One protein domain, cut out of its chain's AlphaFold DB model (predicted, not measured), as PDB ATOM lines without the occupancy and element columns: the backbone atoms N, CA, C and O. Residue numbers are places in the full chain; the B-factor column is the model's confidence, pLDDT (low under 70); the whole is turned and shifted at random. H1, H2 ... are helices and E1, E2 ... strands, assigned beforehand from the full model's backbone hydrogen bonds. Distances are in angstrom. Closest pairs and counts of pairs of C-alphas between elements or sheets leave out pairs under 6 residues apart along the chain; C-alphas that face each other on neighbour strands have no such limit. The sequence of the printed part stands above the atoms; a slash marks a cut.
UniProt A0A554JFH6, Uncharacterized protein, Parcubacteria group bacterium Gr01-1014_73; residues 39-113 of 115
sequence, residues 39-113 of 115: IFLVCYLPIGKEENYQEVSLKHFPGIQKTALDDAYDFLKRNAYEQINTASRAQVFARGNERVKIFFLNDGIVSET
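What this domain is: This is residues 39 to 113 of the 115 residues of an uncharacterized protein of Parcubacteria group bacterium Gr01-1014_73 (UniProt A0A554JFH6). A strongly twisted sheet makes a wall, with one helix, H1, packed over one face and no named helix over the other. E5 and E1 run side by side through its middle; E2 lies along the far side of E1, while the short E4 and E6 sit one after the other along the far side of E5, and the three-residue E3 meets E4 only at a point. The printed part has 75 residues, with one named helix and six named strands in the order E1, E2, H1, E3, E4, E5, E6. The class is mixed, helices and strands, and E4, E5 and E6 form a meander, each strand the antiparallel neighbour of the one before. The whole is compact, with a radius of gyration of the C-alphas of 12.3 A and spans of 39 by 26 by 22 A.

Where its parts are: E5, residues 98 to 106, is 25.7 A long, and E1, residues 39 to 46, is 22.5 A long, beginning at C-alpha 39 at (309.622, 189.987, 264.014). E2, residues 53 to 62, measures 25.1 A. E4, residues 92 to 95, is 10.5 A long; E6, residues 109 to 112, is 10.0 A long and ends at C-alpha 112 at (315.600, 190.166, 272.009). E3, residues 82 to 84, spans 6.3 A. H1, residues 65 to 78, is 19.7 A long, with C-alpha 65 at (314.303, 188.176, 259.245).

How they stand to each other: The sheet is branched. E5 has E1 on one side, antiparallel at 152 degrees, with N 44 and O 99 2.7 A apart. On the other side of E5 are E4, beside residues 98 to 101, and E6, beside residues 103 to 106. E4 and E5 are an antiparallel hairpin at 143 degrees, with N 100 and O 93 2.7 A apart. E5 and E6 are an antiparallel hairpin at 138 degrees, with N 104 and O 111 2.8 A apart. E1 and E2 are an antiparallel hairpin at 161 degrees, with N 43 and O 56 2.8 A apart. H1 is on the sheet; its closest C-alphas to E2 are those of Ala 68 and Phe 61, 5.2 A apart. Every O i to N i+4 pair in H1 is within hydrogen-bond range. E2 and E6 are apart.

The domain as a whole: The two C-alphas farthest apart are those of Lys 49 and Ile 64, at 39.0 A. The printed part, residues 39 to 113, has no cut, and none of its links is long. The mean pLDDT of the printed part is 71.7; residue 39 and residues 43 to 58, 85 to 90 and 104 to 113 are under 70.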
ATOM      1  N   ILE A  39     309.334 188.958 263.011       69.19
ATOM      2  CA  ILE A  39     309.622 189.987 264.014       69.19
ATOM      3  C   ILE A  39     308.356 190.417 264.728       69.19
ATOM      4  O   ILE A  39     307.363 190.781 264.099       69.19
ATOM      5  N   PHE A  40     308.415 190.412 266.053       74.81
ATOM      6  CA  PHE A  40     307.379 190.935 266.925       74.81
ATOM      7  C   PHE A  40     307.785 192.302 267.458       74.81
ATOM      8  O   PHE A  40     308.846 192.474 268.058       74.81
ATOM      9  N   LEU A  41     306.905 193.279 267.266       70.06
ATOM     10  CA  LEU A  41     306.979 194.554 267.960       70.06
ATOM     11  C   LEU A  41     306.151 194.462 269.236       70.06
ATOM     12  O   LEU A  41     304.944 194.223 269.170       70.06
ATOM     13  N   VAL A  42     306.786 194.686 270.381       73.25
ATOM     14  CA  VAL A  42     306.104 194.734 271.680       73.25
ATOM     15  C   VAL A  42     306.207 196.148 272.224       73.25
ATOM     16  O   VAL A  42     307.305 196.694 272.359       73.25
ATOM     17  N   CYS A  43     305.053 196.747 272.507       69.31
ATOM     18  CA  CYS A  43     304.953 198.033 273.174       69.31
ATOM     19  C   CYS A  43     304.850 197.837 274.680       69.31
ATOM     20  O   CYS A  43     304.078 197.013 275.162       69.31
ATOM     21  N   TYR A  44     305.586 198.664 275.399       69.56
ATOM     22  CA  TYR A  44     305.541 198.847 276.830       69.56
ATOM     23  C   TYR A  44     304.838 200.175 277.091       69.56
ATOM     24  O   TYR A  44     305.389 201.250 276.830       69.56
ATOM     25  N   LEU A  45     303.597 200.095 277.567       63.41
ATOM     26  CA  LEU A  45     302.819 201.258 277.985       63.41
ATOM     27  C   LEU A  45     302.979 201.446 279.497       63.41
ATOM     28  O   LEU A  45     302.719 200.494 280.237       63.41
ATOM     29  N   PRO A  46     303.396 202.629 279.980       58.84
ATOM     30  CA  PRO A  46     303.442 202.894 281.409       58.84
ATOM     31  C   PRO A  46     302.016 203.011 281.954       58.84
ATOM     32  O   PRO A  46     301.271 203.920 281.580       58.84
ATOM     33  N   ILE A  47     301.630 202.100 282.850       54.25
ATOM     34  CA  ILE A  47     300.361 202.175 283.576       54.25
ATOM     35  C   ILE A  47     300.641 202.689 284.987       54.25
ATOM     36  O   ILE A  47     301.184 201.981 285.831       54.25
ATOM     37  N   GLY A  48     300.234 203.928 285.266       58.28
ATOM     38  CA  GLY A  48     300.349 204.526 286.599       58.28
ATOM     39  C   GLY A  48     301.707 205.181 286.876       58.28
ATOM     40  O   GLY A  48     302.308 205.766 285.977       58.28
ATOM     41  N   LYS A  49     302.141 205.173 288.149       50.94
ATOM     42  CA  LYS A  49     303.295 205.960 288.630       50.94
ATOM     43  C   LYS A  49     304.614 205.205 288.808       50.94
ATOM     44  O   LYS A  49     305.626 205.877 288.943       50.94
ATOM     45  N   GLU A  50     304.659 203.881 288.747       44.59
ATOM     46  CA  GLU A  50     305.915 203.131 288.903       44.59
ATOM     47  C   GLU A  50     305.868 201.857 288.066       44.59
ATOM     48  O   GLU A  50     304.916 201.097 288.213       44.59
ATOM     49  N   GLU A  51     306.869 201.698 287.187       48.53
ATOM     50  CA  GLU A  51     307.433 200.485 286.541       48.53
ATOM     51  C   GLU A  51     306.512 199.323 286.105       48.53
ATOM     52  O   GLU A  51     306.993 198.290 285.646       48.53
ATOM     53  N   ASN A  52     305.194 199.492 286.147       46.19
ATOM     54  CA  ASN A  52     304.214 198.572 285.599       46.19
ATOM     55  C   ASN A  52     304.044 198.890 284.121       46.19
ATOM     56  O   ASN A  52     303.240 199.735 283.713       46.19
ATOM     57  N   TYR A  53     304.854 198.214 283.318       59.22
ATOM     58  CA  TYR A  53     304.695 198.221 281.880       59.22
ATOM     59  C   TYR A  53     303.724 197.115 281.480       59.22
ATOM     60  O   TYR A  53     303.955 195.944 281.779       59.22
ATOM     61  N   GLN A  54     302.649 197.472 280.780       63.09
ATOM     62  CA  GLN A  54     301.841 196.463 280.107       63.09
ATOM     63  C   GLN A  54     302.496 196.128 278.772       63.09
ATOM     64  O   GLN A  54     302.667 197.010 277.926       63.09
ATOM     65  N   GLU A  55     302.862 194.858 278.604       65.75
ATOM     66  CA  GLU A  55     303.316 194.317 277.329       65.75
ATOM     67  C   GLU A  55     302.114 194.143 276.406       65.75
ATOM     68  O   GLU A  55     301.237 193.307 276.631       65.75
ATOM     69  N   VAL A  56     302.066 194.956 275.356       66.75
ATOM     70  CA  VAL A  56     301.061 194.853 274.303       66.75
ATOM     71  C   VAL A  56     301.784 194.523 273.006       66.75
ATOM     72  O   VAL A  56     302.594 195.308 272.512       66.75
ATOM     73  N   SER A  57     301.497 193.347 272.444       65.12
ATOM     74  CA  SER A  57     301.963 192.989 271.102       65.12
ATOM     75  C   SER A  57     301.341 193.954 270.091       65.12
ATOM     76  O   SER A  57     300.124 193.972 269.915       65.12
ATOM     77  N   LEU A  58     302.172 194.787 269.461       68.69
ATOM     78  CA  LEU A  58     301.736 195.768 268.466       68.69
ATOM     79  C   LEU A  58     301.486 195.095 267.124       68.69
ATOM     80  O   LEU A  58     300.454 195.318 266.490       68.69
ATOM     81  N   LYS A  59     302.474 194.329 266.648       77.19
ATOM     82  CA  LYS A  59     302.439 193.749 265.307       77.19
ATOM     83  C   LYS A  59     303.471 192.642 265.126       77.19
ATOM     84  O   LYS A  59     304.604 192.769 265.585       77.19
ATOM     85  N   HIS A  60     303.077 191.606 264.391       79.50
ATOM     86  CA  HIS A  60     303.966 190.564 263.882       79.50
ATOM     87  C   HIS A  60     304.230 190.780 262.387       79.50
ATOM     88  O   HIS A  60     303.288 190.955 261.609       79.50
ATOM     89  N   PHE A  61     305.501 190.741 261.997       80.50
ATOM     90  CA  PHE A  61     305.975 190.756 260.617       80.50
ATOM     91  C   PHE A  61     306.546 189.374 260.283       80.50
ATOM     92  O   PHE A  61     307.700 189.111 260.626       80.50
ATOM     93  N   PRO A  62     305.750 188.472 259.683       76.69
ATOM     94  CA  PRO A  62     306.203 187.125 259.361       76.69
ATOM     95  C   PRO A  62     307.165 187.129 258.168       76.69
ATOM     96  O   PRO A  62     307.021 187.933 257.245       76.69
ATOM     97  N   GLY A  63     308.090 186.174 258.137       71.81
ATOM     98  CA  GLY A  63     308.964 185.917 256.994       71.81
ATOM     99  C   GLY A  63     310.452 186.108 257.280       71.81
ATOM    100  O   GLY A  63     310.906 186.081 258.420       71.81
ATOM    101  N   ILE A  64     311.234 186.263 256.204       71.44
ATOM    102  CA  ILE A  64     312.700 186.344 256.268       71.44
ATOM    103  C   ILE A  64     313.103 187.518 257.163       71.44
ATOM    104  O   ILE A  64     312.731 188.657 256.884       71.44
ATOM    105  N   GLN A  65     313.919 187.238 258.184       70.56
ATOM    106  CA  GLN A  65     314.303 188.176 259.245       70.56
ATOM    107  C   GLN A  65     314.696 189.566 258.726       70.56
ATOM    108  O   GLN A  65     314.261 190.566 259.283       70.56
ATOM    109  N   LYS A  66     315.471 189.646 257.636       77.06
ATOM    110  CA  LYS A  66     315.883 190.923 257.036       77.06
ATOM    111  C   LYS A  66     314.695 191.740 256.516       77.06
ATOM    112  O   LYS A  66     314.560 192.902 256.865       77.06
ATOM    113  N   THR A  67     313.825 191.125 255.717       78.94
ATOM    114  CA  THR A  67     312.644 191.793 255.149       78.94
ATOM    115  C   THR A  67     311.648 192.174 256.238       78.94
ATOM    116  O   THR A  67     311.159 193.297 256.251       78.94
ATOM    117  N   ALA A  68     311.412 191.275 257.198       79.56
ATOM    118  CA  ALA A  68     310.570 191.566 258.352       79.56
ATOM    119  C   ALA A  68     311.114 192.744 259.178       79.56
ATOM    120  O   ALA A  68     310.334 193.501 259.754       79.56
ATOM    121  N   LEU A  69     312.443 192.897 259.249       80.81
ATOM    122  CA  LEU A  69     313.091 193.955 260.020       80.81
ATOM    123  C   LEU A  69     312.940 195.298 259.313       80.81
ATOM    124  O   LEU A  69     312.541 196.272 259.946       80.81
ATOM    125  N   ASP A  70     313.191 195.327 258.004       82.94
ATOM    126  CA  ASP A  70     312.975 196.508 257.166       82.94
ATOM    127  C   ASP A  70     311.501 196.968 257.249       82.94
ATOM    128  O   ASP A  70     311.229 198.138 257.526       82.94
ATOM    129  N   ASP A  71     310.543 196.036 257.151       84.25
ATOM    130  CA  ASP A  71     309.108 196.325 257.293       84.25
ATOM    131  C   ASP A  71     308.739 196.858 258.690       84.25
ATOM    132  O   ASP A  71     307.888 197.751 258.828       84.25
ATOM    133  N   ALA A  72     309.370 196.317 259.738       82.56
ATOM    134  CA  ALA A  72     309.181 196.763 261.113       82.56
ATOM    135  C   ALA A  72     309.723 198.187 261.322       82.56
ATOM    136  O   ALA A  72     309.031 199.016 261.920       82.56
ATOM    137  N   TYR A  73     310.899 198.511 260.779       84.81
ATOM    138  CA  TYR A  73     311.442 199.872 260.801       84.81
ATOM    139  C   TYR A  73     310.556 200.855 260.039       84.81
ATOM    140  O   TYR A  73     310.256 201.934 260.552       84.81
ATOM    141  N   ASP A  74     310.080 200.483 258.853       86.31
ATOM    142  CA  ASP A  74     309.178 201.323 258.068       86.31
ATOM    143  C   ASP A  74     307.841 201.549 258.780       86.31
ATOM    144  O   ASP A  74     307.235 202.621 258.677       86.31
ATOM    145  N   PHE A  75     307.344 200.557 259.521       86.19
ATOM    146  CA  PHE A  75     306.187 200.735 260.392       86.19
ATOM    147  C   PHE A  75     306.476 201.717 261.532       86.19
ATOM    148  O   PHE A  75     305.687 202.639 261.740       86.19
ATOM    149  N   LEU A  76     307.596 201.561 262.240       86.19
ATOM    150  CA  LEU A  76     307.984 202.443 263.344       86.19
ATOM    151  C   LEU A  76     308.155 203.892 262.868       86.19
ATOM    152  O   LEU A  76     307.565 204.809 263.442       86.19
ATOM    153  N   LYS A  77     308.852 204.085 261.746       86.62
ATOM    154  CA  LYS A  77     309.078 205.391 261.121       86.62
ATOM    155  C   LYS A  77     307.775 206.066 260.695       86.62
ATOM    156  O   LYS A  77     307.574 207.243 260.983       86.62
ATOM    157  N   ARG A  78     306.856 205.328 260.056       87.81
ATOM    158  CA  ARG A  78     305.530 205.855 259.665       87.81
ATOM    159  C   ARG A  78     304.674 206.271 260.858       87.81
ATOM    160  O   ARG A  78     303.833 207.151 260.714       87.81
ATOM    161  N   ASN A  79     304.885 205.652 262.016       85.12
ATOM    162  CA  ASN A  79     304.145 205.946 263.239       85.12
ATOM    163  C   ASN A  79     304.878 206.915 264.179       85.12
ATOM    164  O   ASN A  79     304.442 207.066 265.317       85.12
ATOM    165  N   ALA A  80     305.937 207.589 263.712       87.88
ATOM    166  CA  ALA A  80     306.724 208.555 264.484       87.88
ATOM    167  C   ALA A  80     307.360 207.973 265.764       87.88
ATOM    168  O   ALA A  80     307.447 208.653 266.785       87.88
ATOM    169  N   TYR A  81     307.795 206.711 265.710       86.19
ATOM    170  CA  TYR A  81     308.679 206.149 266.727       86.19
ATOM    171  C   TYR A  81     310.132 206.476 266.381       86.19
ATOM    172  O   TYR A  81     310.605 206.161 265.286       86.19
ATOM    173  N   GLU A  82     310.849 207.072 267.326       85.50
ATOM    174  CA  GLU A  82     312.269 207.390 267.188       85.50
ATOM    175  C   GLU A  82     313.115 206.383 267.959       85.50
ATOM    176  O   GLU A  82     312.741 205.940 269.045       85.50
ATOM    177  N   GLN A  83     314.264 206.006 267.401       82.94
ATOM    178  CA  GLN A  83     315.192 205.124 268.096       82.94
ATOM    179  C   GLN A  83     315.795 205.863 269.291       82.94
ATOM    180  O   GLN A  83     316.373 206.938 269.135       82.94
ATOM    181  N   ILE A  84     315.702 205.264 270.476       81.56
ATOM    182  CA  ILE A  84     316.325 205.796 271.684       81.56
ATOM    183  C   ILE A  84     317.498 204.916 272.084       81.56
ATOM    184  O   ILE A  84     317.422 203.687 272.086       81.56
ATOM    185  N   ASN A  85     318.607 205.559 272.434       68.44
ATOM    186  CA  ASN A  85     319.779 204.847 272.908       68.44
ATOM    187  C   ASN A  85     319.570 204.530 274.393       68.44
ATOM    188  O   ASN A  85     319.511 205.438 275.223       68.44
ATOM    189  N   THR A  86     319.388 203.255 274.726       64.44
ATOM    190  CA  THR A  86     319.217 202.815 276.118       64.44
ATOM    191  C   THR A  86     320.472 202.101 276.606       64.44
ATOM    192  O   THR A  86     321.247 201.591 275.807       64.44
ATOM    193  N   ALA A  87     320.675 202.029 277.925       57.22
ATOM    194  CA  ALA A  87     321.767 201.244 278.517       57.22
ATOM    195  C   ALA A  87     321.627 199.725 278.264       57.22
ATOM    196  O   ALA A  87     322.548 198.957 278.533       57.22
ATOM    197  N   SER A  88     320.468 199.288 277.760       57.19
ATOM    198  CA  SER A  88     320.244 197.927 277.294       57.19
ATOM    199  C   SER A  88     320.824 197.751 275.891       57.19
ATOM    200  O   SER A  88     320.686 198.625 275.040       57.19
ATOM    201  N   ARG A  89     321.409 196.578 275.624       57.84
ATOM    202  CA  ARG A  89     321.857 196.179 274.275       57.84
ATOM    203  C   ARG A  89     320.685 195.985 273.300       57.84
ATOM    204  O   ARG A  89     320.920 195.721 272.125       57.84
ATOM    205  N   ALA A  90     319.447 196.088 273.793       64.19
ATOM    206  CA  ALA A  90     318.233 195.984 273.006       64.19
ATOM    207  C   ALA A  90     317.974 197.242 272.166       64.19
ATOM    208  O   ALA A  90     318.119 198.369 272.640       64.19
ATOM    209  N   GLN A  91     317.500 197.056 270.933       72.19
ATOM    210  CA  GLN A  91     316.977 198.166 270.139       72.19
ATOM    211  C   GLN A  91     315.601 198.603 270.657       72.19
ATOM    212  O   GLN A  91     314.632 197.841 270.602       72.19
ATOM    213  N   VAL A  92     315.524 199.841 271.154       79.12
ATOM    214  CA  VAL A  92     314.310 200.434 271.724       79.12
ATOM    215  C   VAL A  92     313.919 201.680 270.932       79.12
ATOM    216  O   VAL A  92     314.760 202.517 270.609       79.12
ATOM    217  N   PHE A  93     312.629 201.816 270.649       84.25
ATOM    218  CA  PHE A  93     312.027 202.961 269.977       84.25
ATOM    219  C   PHE A  93     311.012 203.615 270.903       84.25
ATOM    220  O   PHE A  93     310.390 202.930 271.709       84.25
ATOM    221  N   ALA A  94     310.828 204.927 270.814       82.56
ATOM    222  CA  ALA A  94     309.898 205.647 271.668       82.56
ATOM    223  C   ALA A  94     309.041 206.639 270.889       82.56
ATOM    224  O   ALA A  94     309.481 207.227 269.902       82.56
ATOM    225  N   ARG A  95     307.812 206.828 271.368       83.75
ATOM    226  CA  ARG A  95     306.884 207.865 270.916       83.75
ATOM    227  C   ARG A  95     306.175 208.438 272.137       83.75
ATOM    228  O   ARG A  95     305.276 207.816 272.699       83.75
ATOM    229  N   GLY A  96     306.593 209.621 272.580       81.75
ATOM    230  CA  GLY A  96     306.119 210.184 273.845       81.75
ATOM    231  C   GLY A  96     306.452 209.254 275.018       81.75
ATOM    232  O   GLY A  96     307.622 208.986 275.279       81.75
ATOM    233  N   ASN A  97     305.424 208.741 275.698       76.06
ATOM    234  CA  ASN A  97     305.578 207.813 276.826       76.06
ATOM    235  C   ASN A  97     305.575 206.332 276.410       76.06
ATOM    236  O   ASN A  97     305.807 205.465 277.251       76.06
ATOM    237  N   GLU A  98     305.304 206.029 275.142       77.75
ATOM    238  CA  GLU A  98     305.299 204.663 274.626       77.75
ATOM    239  C   GLU A  98     306.721 204.224 274.296       77.75
ATOM    240  O   GLU A  98     307.474 204.973 273.667       77.75
ATOM    241  N   ARG A  99     307.085 202.998 274.683       78.12
ATOM    242  CA  ARG A  99     308.368 202.387 274.318       78.12
ATOM    243  C   ARG A  99     308.124 201.074 273.599       78.12
ATOM    244  O   ARG A  99     307.411 200.225 274.109       78.12
ATOM    245  N   VAL A 100     308.738 200.878 272.445       79.62
ATOM    246  CA  VAL A 100     308.615 199.673 271.628       79.62
ATOM    247  C   VAL A 100     309.969 198.991 271.536       79.62
ATOM    248  O   VAL A 100     310.971 199.634 271.226       79.62
ATOM    249  N   LYS A 101     310.003 197.685 271.789       80.44
ATOM    250  CA  LYS A 101     311.178 196.843 271.547       80.44
ATOM    251  C   LYS A 101     310.914 195.887 270.391       80.44
ATOM    252  O   LYS A 101     309.784 195.432 270.193       80.44
ATOM    253  N   ILE A 102     311.975 195.579 269.654       76.06
ATOM    254  CA  ILE A 102     311.957 194.601 268.565       76.06
ATOM    255  C   ILE A 102     312.402 193.242 269.111       76.06
ATOM    256  O   ILE A 102     313.491 193.116 269.680       76.06
ATOM    257  N   PHE A 103     311.585 192.223 268.876       75.06
ATOM    258  CA  PHE A 103     311.887 190.828 269.174       75.06
ATOM    259  C   PHE A 103     311.923 190.017 267.883       75.06
ATOM    260  O   PHE A 103     311.059 190.176 267.019       75.06
ATOM    261  N   PHE A 104     312.892 189.119 267.760       69.75
ATOM    262  CA  PHE A 104     312.927 188.135 266.689       69.75
ATOM    263  C   PHE A 104     312.219 186.867 267.143       69.75
ATOM    264  O   PHE A 104     312.440 186.381 268.250       69.75
ATOM    265  N   LEU A 105     311.377 186.322 266.276       67.50
ATOM    266  CA  LEU A 105     310.796 185.005 266.441       67.50
ATOM    267  C   LEU A 105     311.461 184.073 265.432       67.50
ATOM    268  O   LEU A 105     311.334 184.270 264.225       67.50
ATOM    269  N   ASN A 106     312.175 183.069 265.929       64.69
ATOM    270  CA  ASN A 106     312.775 182.033 265.098       64.69
ATOM    271  C   ASN A 106     312.420 180.662 265.671       64.69
ATOM    272  O   ASN A 106     312.687 180.411 266.846       64.69
ATOM    273  N   ASP A 107     311.776 179.801 264.880       61.62
ATOM    274  CA  ASP A 107     311.335 178.464 265.307       61.62
ATOM    275  C   ASP A 107     310.533 178.448 266.633       61.62
ATOM    276  O   ASP A 107     310.624 177.522 267.440       61.62
ATOM    277  N   GLY A 108     309.733 179.492 266.890       54.22
ATOM    278  CA  GLY A 108     308.951 179.634 268.129       54.22
ATOM    279  C   GLY A 108     309.748 180.103 269.355       54.22
ATOM    280  O   GLY A 108     309.173 180.240 270.434       54.22
ATOM    281  N   ILE A 109     311.042 180.388 269.199       57.84
ATOM    282  CA  ILE A 109     311.881 181.023 270.217       57.84
ATOM    283  C   ILE A 109     311.832 182.535 270.005       57.84
ATOM    284  O   ILE A 109     312.153 183.030 268.923       57.84
ATOM    285  N   VAL A 110     311.441 183.268 271.049       62.31
ATOM    286  CA  VAL A 110     311.492 184.733 271.086       62.31
ATOM    287  C   VAL A 110     312.871 185.151 271.591       62.31
ATOM    288  O   VAL A 110     313.253 184.791 272.704       62.31
ATOM    289  N   SER A 111     313.619 185.909 270.795       62.94
ATOM    290  CA  SER A 111     314.892 186.507 271.199       62.94
ATOM    291  C   SER A 111     314.841 188.030 271.093       62.94
ATOM    292  O   SER A 111     314.252 188.600 270.176       62.94
ATOM    293  N   GLU A 112     315.443 188.713 272.065       63.34
ATOM    294  CA  GLU A 112     315.600 190.166 272.009       63.34
ATOM    295  C   GLU A 112     316.599 190.561 270.914       63.34
ATOM    296  O   GLU A 112     317.594 189.871 270.676       63.34
ATOM    297  N   THR A 113     316.356 191.702 270.261       58.53
ATOM    298  CA  THR A 113     317.309 192.280 269.303       58.53
ATOM    299  C   THR A 113     318.534 192.804 270.045       58.53
ATOM    300  O   THR A 113     318.517 193.942 270.498       58.53
TER     301      THR A 113